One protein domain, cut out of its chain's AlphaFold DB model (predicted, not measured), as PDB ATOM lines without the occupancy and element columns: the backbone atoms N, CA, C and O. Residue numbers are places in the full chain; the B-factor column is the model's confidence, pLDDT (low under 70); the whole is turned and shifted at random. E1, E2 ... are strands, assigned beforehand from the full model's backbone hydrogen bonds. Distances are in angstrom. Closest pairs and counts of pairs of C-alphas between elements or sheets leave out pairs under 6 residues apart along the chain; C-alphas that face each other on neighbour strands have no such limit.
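Overview. This is residues 31 to 140 of the 143 residues of an uncharacterized protein of Acidobacteria bacterium (UniProt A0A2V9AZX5). With little regular structure, the chain winds in stacked turns, a short three-sided solenoid: E2, E4, E7 and E10 line one side, the first part of E3 with E5 and E8 a second, the last part of E3 with E6 and E9 a third, and E1 caps one end beside E3. The 110 printed residues have ten named strands, E1 to E10 in chain order, and no named helix; the class is all strand, with 38 residues in them. Parallel neighbours make the sheet E2 E4 E7 E10 and a branched sheet. The whole is compact, radius of gyration of the C-alphas 13.2 A, spanning 36 by 32 by 23 A.

Arrangement. E1, residues 31 to 35, is parallel to E3, residues 45 to 53, with N 33 and O 50 within hydrogen-bond range at 3.0 A. E3 bends by 98 degrees at residue 49.

Along the chain. C-alpha 31 stands at (161.133, 176.193, 174.244). E2 is residues 39 to 41, E4 61 to 63, E5 69 to 71, E6 76 to 78, E7 101 to 103, E8 109 to 111, E9 115 to 117, and E10 124 to 126, ending at (142.550, 181.336, 181.484).

Size, cuts and confidence. The 22-residue link E6 to E7 is long; pLDDT is under 70 at residues 82 to 98 and 127 to 140.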
ATOM      1  N   ILE A  31     161.541 174.866 174.708       90.50
ATOM      2  CA  ILE A  31     161.133 176.193 174.244       90.50
ATOM      3  C   ILE A  31     162.154 177.226 174.729       90.50
ATOM      4  O   ILE A  31     162.453 177.329 175.919       90.50
ATOM      5  N   SER A  32     162.698 178.014 173.803       92.38
ATOM      6  CA  SER A  32     163.602 179.129 174.103       92.38
ATOM      7  C   SER A  32     163.658 180.127 172.941       92.38
ATOM      8  O   SER A  32     163.265 179.815 171.815       92.38
ATOM      9  N   GLY A  33     164.161 181.336 173.201       91.06
ATOM     10  CA  GLY A  33     164.434 182.324 172.159       91.06
ATOM     11  C   GLY A  33     163.218 183.167 171.773       91.06
ATOM     12  O   GLY A  33     162.387 183.519 172.608       91.06
ATOM     13  N   THR A  34     163.139 183.581 170.509       92.56
ATOM     14  CA  THR A  34     162.093 184.504 170.049       92.56
ATOM     15  C   THR A  34     160.946 183.760 169.377       92.56
ATOM     16  O   THR A  34     161.150 183.051 168.394       92.56
ATOM     17  N   ILE A  35     159.729 183.979 169.875       90.31
ATOM     18  CA  ILE A  35     158.487 183.469 169.291       90.31
ATOM     19  C   ILE A  35     157.837 184.603 168.494       90.31
ATOM     20  O   ILE A  35     157.335 185.572 169.065       90.31
ATOM     21  N   SER A  36     157.861 184.497 167.165       86.81
ATOM     22  CA  SER A  36     157.269 185.493 166.252       86.81
ATOM     23  C   SER A  36     155.879 185.105 165.731       86.81
ATOM     24  O   SER A  36     155.219 185.921 165.095       86.81
ATOM     25  N   ALA A  37     155.424 183.882 166.008       87.69
ATOM     26  CA  ALA A  37     154.082 183.384 165.707       87.69
ATOM     27  C   ALA A  37     153.590 182.511 166.867       87.69
ATOM     28  O   ALA A  37     154.417 181.926 167.558       87.69
ATOM     29  N   THR A  38     152.275 182.418 167.077       89.06
ATOM     30  CA  THR A  38     151.689 181.637 168.178       89.06
ATOM     31  C   THR A  38     152.232 180.211 168.213       89.06
ATOM     32  O   THR A  38     152.122 179.471 167.233       89.06
ATOM     33  N   LEU A  39     152.794 179.825 169.357       91.06
ATOM     34  CA  LEU A  39     153.258 178.471 169.614       91.06
ATOM     35  C   LEU A  39     152.115 177.642 170.208       91.06
ATOM     36  O   LEU A  39     151.683 177.885 171.334       91.06
ATOM     37  N   THR A  40     151.654 176.641 169.464       90.81
ATOM     38  CA  THR A  40     150.676 175.668 169.962       90.81
ATOM     39  C   THR A  40     151.399 174.470 170.554       90.81
ATOM     40  O   THR A  40     152.072 173.723 169.844       90.81
ATOM     41  N   ILE A  41     151.246 174.274 171.858       90.12
ATOM     42  CA  ILE A  41     151.841 173.158 172.585       90.12
ATOM     43  C   ILE A  41     150.892 171.960 172.531       90.12
ATOM     44  O   ILE A  41     149.740 172.061 172.953       90.12
ATOM     45  N   HIS A  42     151.373 170.822 172.027       89.25
ATOM     46  CA  HIS A  42     150.592 169.583 171.906       89.25
ATOM     47  C   HIS A  42     151.015 168.478 172.884       89.25
ATOM     48  O   HIS A  42     150.301 167.491 173.029       89.25
ATOM     49  N   GLU A  43     152.150 168.645 173.558       90.19
ATOM     50  CA  GLU A  43     152.717 167.692 174.510       90.19
ATOM     51  C   GLU A  43     153.405 168.435 175.659       90.19
ATOM     52  O   GLU A  43     153.597 169.652 175.586       90.19
ATOM     53  N   ASP A  44     153.763 167.720 176.727       88.94
ATOM     54  CA  ASP A  44     154.511 168.306 177.842       88.94
ATOM     55  C   ASP A  44     155.724 169.083 177.319       88.94
ATOM     56  O   ASP A  44     156.406 168.664 176.385       88.94
ATOM     57  N   SER A  45     155.959 170.266 177.874       90.88
ATOM     58  CA  SER A  45     156.955 171.204 177.359       90.88
ATOM     59  C   SER A  45     157.697 171.893 178.482       90.88
ATOM     60  O   SER A  45     157.173 172.066 179.588       90.88
ATOM     61  N   GLU A  46     158.918 172.321 178.200       92.25
ATOM     62  CA  GLU A  46     159.722 173.043 179.169       92.25
ATOM     63  C   GLU A  46     160.494 174.199 178.552       92.25
ATOM     64  O   GLU A  46     160.949 174.148 177.410       92.25
ATOM     65  N   LEU A  47     160.641 175.266 179.328       91.25
ATOM     66  CA  LEU A  47     161.545 176.338 178.971       91.25
ATOM     67  C   LEU A  47     162.975 175.892 179.258       91.25
ATOM     68  O   LEU A  47     163.304 175.479 180.373       91.25
ATOM     69  N   THR A  48     163.829 176.021 178.252       93.19
ATOM     70  CA  THR A  48     165.279 175.810 178.370       93.19
ATOM     71  C   THR A  48     166.065 177.118 178.277       93.19
ATOM     72  O   THR A  48     167.287 177.125 178.426       93.19
ATOM     73  N   GLY A  49     165.366 178.236 178.069       91.25
ATOM     74  CA  GLY A  49     165.912 179.586 178.017       91.25
ATOM     75  C   GLY A  49     164.812 180.638 178.127       91.25
ATOM     76  O   GLY A  49     163.623 180.318 178.084       91.25
ATOM     77  N   ASP A  50     165.207 181.907 178.248       90.56
ATOM     78  CA  ASP A  50     164.254 183.016 178.205       90.56
ATOM     79  C   ASP A  50     163.565 183.093 176.838       90.56
ATOM     80  O   ASP A  50     164.170 182.875 175.782       90.56
ATOM     81  N   VAL A  51     162.281 183.430 176.876       92.62
ATOM     82  CA  VAL A  51     161.409 183.527 175.714       92.62
ATOM     83  C   VAL A  51     160.967 184.969 175.530       92.62
ATOM     84  O   VAL A  51     160.432 185.596 176.444       92.62
ATOM     85  N   THR A  52     161.159 185.491 174.321       91.69
ATOM     86  CA  THR A  52     160.631 186.799 173.915       91.69
ATOM     87  C   THR A  52     159.525 186.612 172.891       91.69
ATOM     88  O   THR A  52     159.754 186.131 171.783       91.69
ATOM     89  N   CYS A  53     158.323 187.024 173.258       89.25
ATOM     90  CA  CYS A  53     157.133 186.966 172.435       89.25
ATOM     91  C   CYS A  53     157.001 188.243 171.607       89.25
ATOM     92  O   CYS A  53     156.797 189.321 172.159       89.25
ATOM     93  N   MET A  54     157.083 188.106 170.284       87.62
ATOM     94  CA  MET A  54     156.880 189.180 169.303       87.62
ATOM     95  C   MET A  54     155.618 188.964 168.455       87.62
ATOM     96  O   MET A  54     155.481 189.538 167.376       87.62
ATOM     97  N   VAL A  55     154.705 188.108 168.923       82.69
ATOM     98  CA  VAL A  55     153.442 187.818 168.243       82.69
ATOM     99  C   VAL A  55     152.524 189.034 168.335       82.69
ATOM    100  O   VAL A  55     152.157 189.452 169.428       82.69
ATOM    101  N   ALA A  56     152.131 189.575 167.184       79.44
ATOM    102  CA  ALA A  56     151.109 190.610 167.083       79.44
ATOM    103  C   ALA A  56     149.776 189.970 166.687       79.44
ATOM    104  O   ALA A  56     149.733 189.073 165.847       79.44
ATOM    105  N   GLY A  57     148.666 190.434 167.255       76.06
ATOM    106  CA  GLY A  57     147.340 189.963 166.838       76.06
ATOM    107  C   GLY A  57     146.863 188.653 167.484       76.06
ATOM    108  O   GLY A  57     145.672 188.367 167.413       76.06
ATOM    109  N   ALA A  58     147.741 187.891 168.147       82.44
ATOM    110  CA  ALA A  58     147.441 186.565 168.701       82.44
ATOM    111  C   ALA A  58     148.179 186.314 170.038       82.44
ATOM    112  O   ALA A  58     149.098 187.076 170.359       82.44
ATOM    113  N   PRO A  59     147.787 185.301 170.838       84.62
ATOM    114  CA  PRO A  59     148.549 184.899 172.018       84.62
ATOM    115  C   PRO A  59     149.931 184.363 171.629       84.62
ATOM    116  O   PRO A  59     150.117 183.823 170.533       84.62
ATOM    117  N   CYS A  60     150.907 184.490 172.525       88.19
ATOM    118  CA  CYS A  60     152.248 183.966 172.283       88.19
ATOM    119  C   CYS A  60     152.277 182.435 172.316       88.19
ATOM    120  O   CYS A  60     152.845 181.814 171.418       88.19
ATOM    121  N   THR A  61     151.612 181.843 173.304       89.31
ATOM    122  CA  THR A  61     151.541 180.395 173.493       89.31
ATOM    123  C   THR A  61     150.107 179.973 173.773       89.31
ATOM    124  O   THR A  61     149.414 180.627 174.548       89.31
ATOM    125  N   THR A  62     149.675 178.862 173.182       90.25
ATOM    126  CA  THR A  62     148.374 178.233 173.451       90.25
ATOM    127  C   THR A  62     148.522 176.715 173.562       90.25
ATOM    128  O   THR A  62     149.524 176.146 173.121       90.25
ATOM    129  N   PHE A  63     147.536 176.041 174.151       87.88
ATOM    130  CA  PHE A  63     147.537 174.585 174.320       87.88
ATOM    131  C   PHE A  63     146.599 173.918 173.310       87.88
ATOM    132  O   PHE A  63     145.404 174.214 173.248       87.88
ATOM    133  N   GLY A  64     147.150 172.993 172.525       86.31
ATOM    134  CA  GLY A  64     146.437 172.220 171.510       86.31
ATOM    135  C   GLY A  64     145.833 170.907 172.016       86.31
ATOM    136  O   GLY A  64     145.131 170.248 171.253       86.31
ATOM    137  N   ALA A  65     146.102 170.510 173.265       85.81
ATOM    138  CA  ALA A  65     145.497 169.343 173.911       85.81
ATOM    139  C   ALA A  65     145.350 169.550 175.437       85.81
ATOM    140  O   ALA A  65     146.072 170.368 176.014       85.81
ATOM    141  N   PRO A  66     144.416 168.844 176.101       85.19
ATOM    142  CA  PRO A  66     144.281 168.864 177.557       85.19
ATOM    143  C   PRO A  66     145.372 168.044 178.258       85.19
ATOM    144  O   PRO A  66     146.020 167.196 177.649       85.19
ATOM    145  N   GLY A  67     145.544 168.270 179.562       83.38
ATOM    146  CA  GLY A  67     146.461 167.503 180.413       83.38
ATOM    147  C   GLY A  67     147.946 167.810 180.203       83.38
ATOM    148  O   GLY A  67     148.786 167.031 180.641       83.38
ATOM    149  N   ILE A  68     148.270 168.909 179.519       86.56
ATOM    150  CA  ILE A  68     149.649 169.294 179.204       86.56
ATOM    151  C   ILE A  68     150.300 170.013 180.386       86.56
ATOM    152  O   ILE A  68     149.723 170.928 180.981       86.56
ATOM    153  N   THR A  69     151.552 169.670 180.665       87.50
ATOM    154  CA  THR A  69     152.401 170.378 181.621       87.50
ATOM    155  C   THR A  69     153.396 171.292 180.904       87.50
ATOM    156  O   THR A  69     154.218 170.825 180.119       87.50
ATOM    157  N   LEU A  70     153.382 172.586 181.229       87.88
ATOM    158  CA  LEU A  70     154.419 173.547 180.848       87.88
ATOM    159  C   LEU A  70     155.302 173.867 182.058       87.88
ATOM    160  O   LEU A  70     154.830 174.416 183.054       87.88
ATOM    161  N   ARG A  71     156.595 173.559 181.973       90.00
ATOM    162  CA  ARG A  71     157.588 173.894 183.006       90.00
ATOM    163  C   ARG A  71     158.341 175.161 182.636       90.00
ATOM    164  O   ARG A  71     158.961 175.224 181.582       90.00
ATOM    165  N   LEU A  72     158.334 176.157 183.515       88.00
ATOM    166  CA  LEU A  72     159.063 177.405 183.286       88.00
ATOM    167  C   LEU A  72     160.547 177.312 183.684       88.00
ATOM    168  O   LEU A  72     161.336 178.124 183.216       88.00
ATOM    169  N   ASN A  73     160.943 176.342 184.521       87.00
ATOM    170  CA  ASN A  73     162.340 176.034 184.888       87.00
ATOM    171  C   ASN A  73     163.203 177.229 185.365       87.00
ATOM    172  O   ASN A  73     164.429 177.176 185.345       87.00
ATOM    173  N   GLY A  74     162.580 178.307 185.835       85.38
ATOM    174  CA  GLY A  74     163.222 179.540 186.293       85.38
ATOM    175  C   GLY A  74     163.378 180.609 185.210       85.38
ATOM    176  O   GLY A  74     163.822 181.713 185.523       85.38
ATOM    177  N   PHE A  75     162.985 180.319 183.971       89.69
ATOM    178  CA  PHE A  75     163.094 181.232 182.838       89.69
ATOM    179  C   PHE A  75     161.915 182.201 182.746       89.69
ATOM    180  O   PHE A  75     160.854 182.027 183.363       89.69
ATOM    181  N   THR A  76     162.126 183.263 181.972       88.75
ATOM    182  CA  THR A  76     161.136 184.307 181.745       88.75
ATOM    183  C   THR A  76     160.499 184.156 180.373       88.75
ATOM    184  O   THR A  76     161.202 184.070 179.372       88.75
ATOM    185  N   ILE A  77     159.172 184.236 180.314       89.31
ATOM    186  CA  ILE A  77     158.437 184.531 179.084       89.31
ATOM    187  C   ILE A  77     158.019 186.001 179.144       89.31
ATOM    188  O   ILE A  77     157.311 186.422 180.066       89.31
ATOM    189  N   ALA A  78     158.485 186.792 178.183       88.75
ATOM    190  CA  ALA A  78     158.230 188.224 178.127       88.75
ATOM    191  C   ALA A  78     157.583 188.640 176.805       88.75
ATOM    192  O   ALA A  78     158.052 188.252 175.737       88.75
ATOM    193  N   GLY A  79     156.541 189.464 176.879       85.06
ATOM    194  CA  GLY A  79     156.028 190.203 175.725       85.06
ATOM    195  C   GLY A  79     156.831 191.476 175.434       85.06
ATOM    196  O   GLY A  79     157.803 191.807 176.118       85.06
ATOM    197  N   THR A  80     156.395 192.217 174.417       80.75
ATOM    198  CA  THR A  80     156.988 193.498 173.992       80.75
ATOM    199  C   THR A  80     156.398 194.718 174.699       80.75
ATOM    200  O   THR A  80     156.762 195.847 174.362       80.75
ATOM    201  N   ALA A  81     155.479 194.544 175.658       73.69
ATOM    202  CA  ALA A  81     154.899 195.681 176.360       73.69
ATOM    203  C   ALA A  81     155.956 196.367 177.224       73.69
ATOM    204  O   ALA A  81     156.620 195.736 178.049       73.69
ATOM    205  N   ASP A  82     156.063 197.683 177.074       65.12
ATOM    206  CA  ASP A  82     156.799 198.495 178.024       65.12
ATOM    207  C   ASP A  82     155.962 198.634 179.304       65.12
ATOM    208  O   ASP A  82     154.902 199.262 179.308       65.12
ATOM    209  N   HIS A  83     156.443 198.038 180.397       53.91
ATOM    210  CA  HIS A  83     155.818 198.112 181.718       53.91
ATOM    211  C   HIS A  83     155.747 199.557 182.262       53.91
ATOM    212  O   HIS A  83     154.973 199.833 183.178       53.91
ATOM    213  N   PHE A  84     156.533 200.492 181.716       44.44
ATOM    214  CA  PHE A  84     156.583 201.888 182.161       44.44
ATOM    215  C   PHE A  84     155.603 202.807 181.435       44.44
ATOM    216  O   PHE A  84     155.248 203.862 181.968       44.44
ATOM    217  N   THR A  85     155.119 202.422 180.256       48.84
ATOM    218  CA  THR A  85     154.088 203.184 179.554       48.84
ATOM    219  C   THR A  85     152.754 202.468 179.700       48.84
ATOM    220  O   THR A  85     152.526 201.434 179.079       48.84
ATOM    221  N   ALA A  86     151.815 203.061 180.444       48.84
ATOM    222  CA  ALA A  86     150.409 202.632 180.448       48.84
ATOM    223  C   ALA A  86     149.796 202.575 179.025       48.84
ATOM    224  O   ALA A  86     148.739 201.983 178.810       48.84
ATOM    225  N   THR A  87     150.478 203.162 178.037       47.16
ATOM    226  CA  THR A  87     150.260 203.038 176.594       47.16
ATOM    227  C   THR A  87     150.644 201.645 176.078       47.16
ATOM    228  O   THR A  87     151.577 201.455 175.299       47.16
ATOM    229  N   GLY A  88     149.895 200.635 176.502       50.16
ATOM    230  CA  GLY A  88     150.089 199.283 175.997       50.16
ATOM    231  C   GLY A  88     149.307 198.201 176.703       50.16
ATOM    232  O   GLY A  88     149.114 197.155 176.103       50.16
ATOM    233  N   CYS A  89     148.819 198.474 177.913       52.41
ATOM    234  CA  CYS A  89     147.890 197.606 178.618       52.41
ATOM    235  C   CYS A  89     146.481 197.780 178.030       52.41
ATOM    236  O   CYS A  89     145.824 198.791 178.286       52.41
ATOM    237  N   THR A  90     146.016 196.834 177.216       54.97
ATOM    238  CA  THR A  90     144.633 196.816 176.715       54.97
ATOM    239  C   THR A  90     143.716 196.086 177.701       54.97
ATOM    240  O   THR A  90     144.091 195.066 178.267       54.97
ATOM    241  N   SER A  91     142.508 196.606 177.935       51.19
ATOM    242  CA  SER A  91     141.514 196.050 178.873       51.19
ATOM    243  C   SER A  91     140.308 195.410 178.174       51.19
ATOM    244  O   SER A  91     139.277 195.163 178.802       51.19
ATOM    245  N   THR A  92     140.398 195.145 176.866       52.22
ATOM    246  CA  THR A  92     139.284 194.573 176.100       52.22
ATOM    247  C   THR A  92     139.016 193.117 176.501       52.22
ATOM    248  O   THR A  92     139.928 192.286 176.520       52.22
ATOM    249  N   THR A  93     137.748 192.816 176.800       43.91
ATOM    250  CA  THR A  93     137.232 191.512 177.267       43.91
ATOM    251  C   THR A  93     137.008 190.486 176.152       43.91
ATOM    252  O   THR A  93     136.775 189.314 176.430       43.91
ATOM    253  N   THR A  94     137.079 190.902 174.890       48.97
ATOM    254  CA  THR A  94     137.068 190.027 173.713       48.97
ATOM    255  C   THR A  94     138.479 189.520 173.419       48.97
ATOM    256  O   THR A  94     139.442 190.248 173.653       48.97
ATOM    257  N   PHE A  95     138.619 188.272 172.945       50.38
ATOM    258  CA  PHE A  95     139.894 187.663 172.531       50.38
ATOM    259  C   PHE A  95     140.686 188.654 171.672       50.38
ATOM    260  O   PHE A  95     140.292 188.972 170.552       50.38
ATOM    261  N   ALA A  96     141.747 189.217 172.241       53.19
ATOM    262  CA  ALA A  96     142.510 190.282 171.627       53.19
ATOM    263  C   ALA A  96     143.979 189.968 171.868       53.19
ATOM    264  O   ALA A  96     144.407 189.871 173.012       53.19
ATOM    265  N   ALA A  97     144.671 189.746 170.756       61.41
ATOM    266  CA  ALA A  97     146.078 189.993 170.498       61.41
ATOM    267  C   ALA A  97     146.999 190.269 171.699       61.41
ATOM    268  O   ALA A  97     146.777 191.223 172.437       61.41
ATOM    269  N   GLU A  98     148.124 189.544 171.759       68.75
ATOM    270  CA  GLU A  98     149.288 189.849 172.611       68.75
ATOM    271  C   GLU A  98     149.189 189.407 174.091       68.75
ATOM    272  O   GLU A  98     149.918 189.933 174.942       68.75
ATOM    273  N   ASP A  99     148.348 188.414 174.415       76.50
ATOM    274  CA  ASP A  99     148.507 187.655 175.668       76.50
ATOM    275  C   ASP A  99     149.768 186.785 175.632       76.50
ATOM    276  O   ASP A  99     150.234 186.372 174.567       76.50
ATOM    277  N   GLY A 100     150.294 186.454 176.809       82.88
ATOM    278  CA  GLY A 100     151.406 185.516 176.923       82.88
ATOM    279  C   GLY A 100     150.978 184.079 176.708       82.88
ATOM    280  O   GLY A 100     151.227 183.501 175.653       82.88
ATOM    281  N   ILE A 101     150.352 183.498 177.719       87.06
ATOM    282  CA  ILE A 101     149.936 182.100 177.708       87.06
ATOM    283  C   ILE A 101     148.416 182.048 177.741       87.06
ATOM    284  O   ILE A 101     147.798 182.516 178.695       87.06
ATOM    285  N   GLU A 102     147.819 181.458 176.718       86.31
ATOM    286  CA  GLU A 102     146.386 181.210 176.645       86.31
ATOM    287  C   GLU A 102     146.085 179.756 177.014       86.31
ATOM    288  O   GLU A 102     146.630 178.818 176.428       86.31
ATOM    289  N   VAL A 103     145.199 179.568 177.989       84.50
ATOM    290  CA  VAL A 103     144.766 178.254 178.465       84.50
ATOM    291  C   VAL A 103     143.288 178.067 178.142       84.50
ATOM    292  O   VAL A 103     142.418 178.652 178.790       84.50
ATOM    293  N   LEU A 104     143.030 177.240 177.125       81.94
ATOM    294  CA  LEU A 104     141.688 176.853 176.667       81.94
ATOM    295  C   LEU A 104     141.319 175.407 177.025       81.94
ATOM    296  O   LEU A 104     140.155 175.034 176.921       81.94
ATOM    297  N   GLN A 105     142.310 174.594 177.396       81.31
ATOM    298  CA  GLN A 105     142.182 173.151 177.591       81.31
ATOM    299  C   GLN A 105     142.191 172.790 179.077       81.31
ATOM    300  O   GLN A 105     142.884 173.430 179.870       81.31
ATOM    301  N   ASP A 106     141.488 171.722 179.445       81.88
ATOM    302  CA  ASP A 106     141.480 171.219 180.819       81.88
ATOM    303  C   ASP A 106     142.788 170.560 181.232       81.88
ATOM    304  O   ASP A 106     143.544 170.044 180.410       81.88
ATOM    305  N   GLY A 107     143.026 170.508 182.542       79.38
ATOM    306  CA  GLY A 107     144.149 169.767 183.118       79.38
ATOM    307  C   GLY A 107     145.524 170.331 182.750       79.38
ATOM    308  O   GLY A 107     146.532 169.677 183.004       79.38
ATOM    309  N   VAL A 108     145.578 171.527 182.157       83.50
ATOM    310  CA  VAL A 108     146.833 172.219 181.876       83.50
ATOM    311  C   VAL A 108     147.481 172.652 183.186       83.50
ATOM    312  O   VAL A 108     146.853 173.292 184.032       83.50
ATOM    313  N   THR A 109     148.761 172.326 183.334       84.75
ATOM    314  CA  THR A 109     149.551 172.651 184.522       84.75
ATOM    315  C   THR A 109     150.742 173.523 184.137       84.75
ATOM    316  O   THR A 109     151.532 173.140 183.281       84.75
ATOM    317  N   ILE A 110     150.908 174.679 184.786       86.06
ATOM    318  CA  ILE A 110     152.065 175.564 184.578       86.06
ATOM    319  C   ILE A 110     152.931 175.546 185.839       86.06
ATOM    320  O   ILE A 110     152.562 176.096 186.879       86.06
ATOM    321  N   LEU A 111     154.090 174.897 185.751       86.31
ATOM    322  CA  LEU A 111     154.994 174.680 186.879       86.31
ATOM    323  C   LEU A 111     156.116 175.719 186.898       86.31
ATOM    324  O   LEU A 111     156.887 175.831 185.944       86.31
ATOM    325  N   GLY A 112     156.230 176.447 188.009       78.06
ATOM    326  CA  GLY A 112     157.390 177.282 188.310       78.06
ATOM    327  C   GLY A 112     158.585 176.489 188.864       78.06
ATOM    328  O   GLY A 112     158.488 175.273 189.056       78.06
ATOM    329  N   PRO A 113     159.716 177.162 189.149       79.88
ATOM    330  CA  PRO A 113     159.896 178.621 189.169       79.88
ATOM    331  C   PRO A 113     159.879 179.241 187.763       79.88
ATOM    332  O   PRO A 113     160.082 178.536 186.786       79.88
ATOM    333  N   GLY A 114     159.618 180.544 187.638       80.75
ATOM    334  CA  GLY A 114     159.616 181.255 186.350       80.75
ATOM    335  C   GLY A 114     158.738 182.504 186.356       80.75
ATOM    336  O   GLY A 114     157.938 182.698 187.274       80.75
ATOM    337  N   ARG A 115     158.906 183.374 185.353       85.00
ATOM    338  CA  ARG A 115     158.204 184.670 185.271       85.00
ATOM    339  C   ARG A 115     157.478 184.828 183.941       85.00
ATOM    340  O   ARG A 115     158.055 184.593 182.887       85.00
ATOM    341  N   VAL A 116     156.242 185.310 183.991       87.31
ATOM    342  CA  VAL A 116     155.458 185.688 182.807       87.31
ATOM    343  C   VAL A 116     155.122 187.168 182.937       87.31
ATOM    344  O   VAL A 116     154.414 187.556 183.865       87.31
ATOM    345  N   ARG A 117     155.692 188.019 182.077       84.56
ATOM    346  CA  ARG A 117     155.631 189.482 182.256       84.56
ATOM    347  C   ARG A 117     155.618 190.252 180.941       84.56
ATOM    348  O   ARG A 117     155.852 189.689 179.881       84.56
ATOM    349  N   ASN A 118     155.405 191.563 181.033       81.75
ATOM    350  CA  ASN A 118     155.542 192.495 179.909       81.75
ATOM    351  C   ASN A 118     154.636 192.146 178.715       81.75
ATOM    352  O   ASN A 118     154.967 192.418 177.565       81.75
ATOM    353  N   PHE A 119     153.481 191.539 178.981       79.38
ATOM    354  CA  PHE A 119     152.447 191.334 177.976       79.38
ATOM    355  C   PHE A 119     151.523 192.541 177.927       79.38
ATOM    356  O   PHE A 119     151.281 193.195 178.940       79.38
ATOM    357  N   ARG A 120     151.024 192.839 176.728       73.06
ATOM    358  CA  ARG A 120     150.170 194.005 176.458       73.06
ATOM    359  C   ARG A 120     148.779 193.830 177.062       73.06
ATOM    360  O   ARG A 120     148.020 194.784 177.177       73.06
ATOM    361  N   ARG A 121     148.431 192.613 177.469       74.00
ATOM    362  CA  ARG A 121     147.172 192.321 178.142       74.00
ATOM    363  C   ARG A 121     147.390 191.432 179.358       74.00
ATOM    364  O   ARG A 121     147.769 191.937 180.414       74.00
ATOM    365  N   TRP A 122     147.185 190.125 179.222       75.88
ATOM    366  CA  TRP A 122     147.386 189.175 180.307       75.88
ATOM    367  C   TRP A 122     148.690 188.416 180.094       75.88
ATOM    368  O   TRP A 122     148.999 187.973 178.990       75.88
ATOM    369  N   GLY A 123     149.461 188.231 181.167       78.56
ATOM    370  CA  GLY A 123     150.583 187.295 181.133       78.56
ATOM    371  C   GLY A 123     150.085 185.870 180.916       78.56
ATOM    372  O   GLY A 123     150.561 185.172 180.027       78.56
ATOM    373  N   ILE A 124     149.073 185.472 181.685       82.88
ATOM    374  CA  ILE A 124     148.378 184.202 181.508       82.88
ATOM    375  C   ILE A 124     146.878 184.475 181.485       82.88
ATOM    376  O   ILE A 124     146.335 185.013 182.453       82.88
ATOM    377  N   LEU A 125     146.226 184.115 180.385       79.81
ATOM    378  CA  LEU A 125     144.780 184.150 180.239       79.81
ATOM    379  C   LEU A 125     144.231 182.731 180.365       79.81
ATOM    380  O   LEU A 125     144.530 181.858 179.552       79.81
ATOM    381  N   TYR A 126     143.372 182.532 181.356       74.56
ATOM    382  CA  TYR A 126     142.550 181.336 181.484       74.56
ATOM    383  C   TYR A 126     141.146 181.693 181.023       74.56
ATOM    384  O   TYR A 126     140.495 182.540 181.641       74.56
ATOM    385  N   SER A 127     140.667 181.071 179.950       66.38
ATOM    386  CA  SER A 127     139.285 181.257 179.513       66.38
ATOM    387  C   SER A 127     138.601 179.910 179.399       66.38
ATOM    388  O   SER A 127     138.997 179.067 178.599       66.38
ATOM    389  N   ALA A 128     137.557 179.724 180.204       54.09
ATOM    390  CA  ALA A 128     136.760 178.519 180.168       54.09
ATOM    391  C   ALA A 128     135.998 178.441 178.842       54.09
ATOM    392  O   ALA A 128     134.983 179.117 178.651       54.09
ATOM    393  N   ALA A 129     136.446 177.576 177.940       46.91
ATOM    394  CA  ALA A 129     135.544 176.995 176.964       46.91
ATOM    395  C   ALA A 129     134.597 176.049 177.731       46.91
ATOM    396  O   ALA A 129     134.916 174.898 177.975       46.91
ATOM    397  N   ALA A 130     133.467 176.592 178.194       37.91
ATOM    398  CA  ALA A 130     132.279 175.890 178.691       37.91
ATOM    399  C   ALA A 130     132.490 174.673 179.631       37.91
ATOM    400  O   ALA A 130     132.536 173.528 179.196       37.91
ATOM    401  N   GLY A 131     132.403 174.913 180.947       39.09
ATOM    402  CA  GLY A 131     131.757 173.955 181.860       39.09
ATOM    403  C   GLY A 131     132.592 172.807 182.430       39.09
ATOM    404  O   GLY A 131     132.006 171.822 182.868       39.09
ATOM    405  N   LEU A 132     133.916 172.921 182.459       38.88
ATOM    406  CA  LEU A 132     134.792 171.887 183.012       38.88
ATOM    407  C   LEU A 132     135.332 172.317 184.385       38.88
ATOM    408  O   LEU A 132     135.421 173.503 184.693       38.88
ATOM    409  N   GLU A 133     135.570 171.359 185.277       38.47
ATOM    410  CA  GLU A 133     135.945 171.607 186.673       38.47
ATOM    411  C   GLU A 133     137.467 171.823 186.740       38.47
ATOM    412  O   GLU A 133     138.255 170.879 186.704       38.47
ATOM    413  N   TRP A 134     137.901 173.084 186.746       46.50
ATOM    414  CA  TRP A 134     139.307 173.451 186.543       46.50
ATOM    415  C   TRP A 134     140.180 173.202 187.784       46.50
ATOM    416  O   TRP A 134     139.899 173.711 188.867       46.50
ATOM    417  N   SER A 135     141.310 172.511 187.595       42.91
ATOM    418  CA  SER A 135     142.449 172.474 188.530       42.91
ATOM    419  C   SER A 135     143.688 173.087 187.866       42.91
ATOM    420  O   SER A 135     144.605 172.372 187.479       42.91
ATOM    421  N   ALA A 136     143.715 174.411 187.689       41.16
ATOM    422  CA  ALA A 136     144.924 175.111 187.253       41.16
ATOM    423  C   ALA A 136     145.800 175.412 188.479       41.16
ATOM    424  O   ALA A 136     145.469 176.267 189.300       41.16
ATOM    425  N   ALA A 137     146.921 174.705 188.619       41.25
ATOM    426  CA  ALA A 137     147.935 175.037 189.614       41.25
ATOM    427  C   ALA A 137     148.933 176.026 188.998       41.25
ATOM    428  O   ALA A 137     149.816 175.633 188.240       41.25
ATOM    429  N   ILE A 138     148.778 177.315 189.313       46.81
ATOM    430  CA  ILE A 138     149.746 178.355 188.951       46.81
ATOM    431  C   ILE A 138     150.728 178.499 190.107       46.81
ATOM    432  O   ILE A 138     150.458 179.201 191.081       46.81
ATOM    433  N   ALA A 139     151.873 177.832 190.017       38.97
ATOM    434  CA  ALA A 139     152.965 178.029 190.964       38.97
ATOM    435  C   ALA A 139     153.937 179.089 190.420       38.97
ATOM    436  O   ALA A 139     155.075 178.775 190.085       38.97
ATOM    437  N   THR A 140     153.485 180.338 190.269       39.84
ATOM    438  CA  THR A 140     154.361 181.459 189.890       39.84
ATOM    439  C   THR A 140     154.622 182.335 191.105       39.84
ATOM    440  O   THR A 140     153.684 182.858 191.707       39.84
TER     441      THR A 140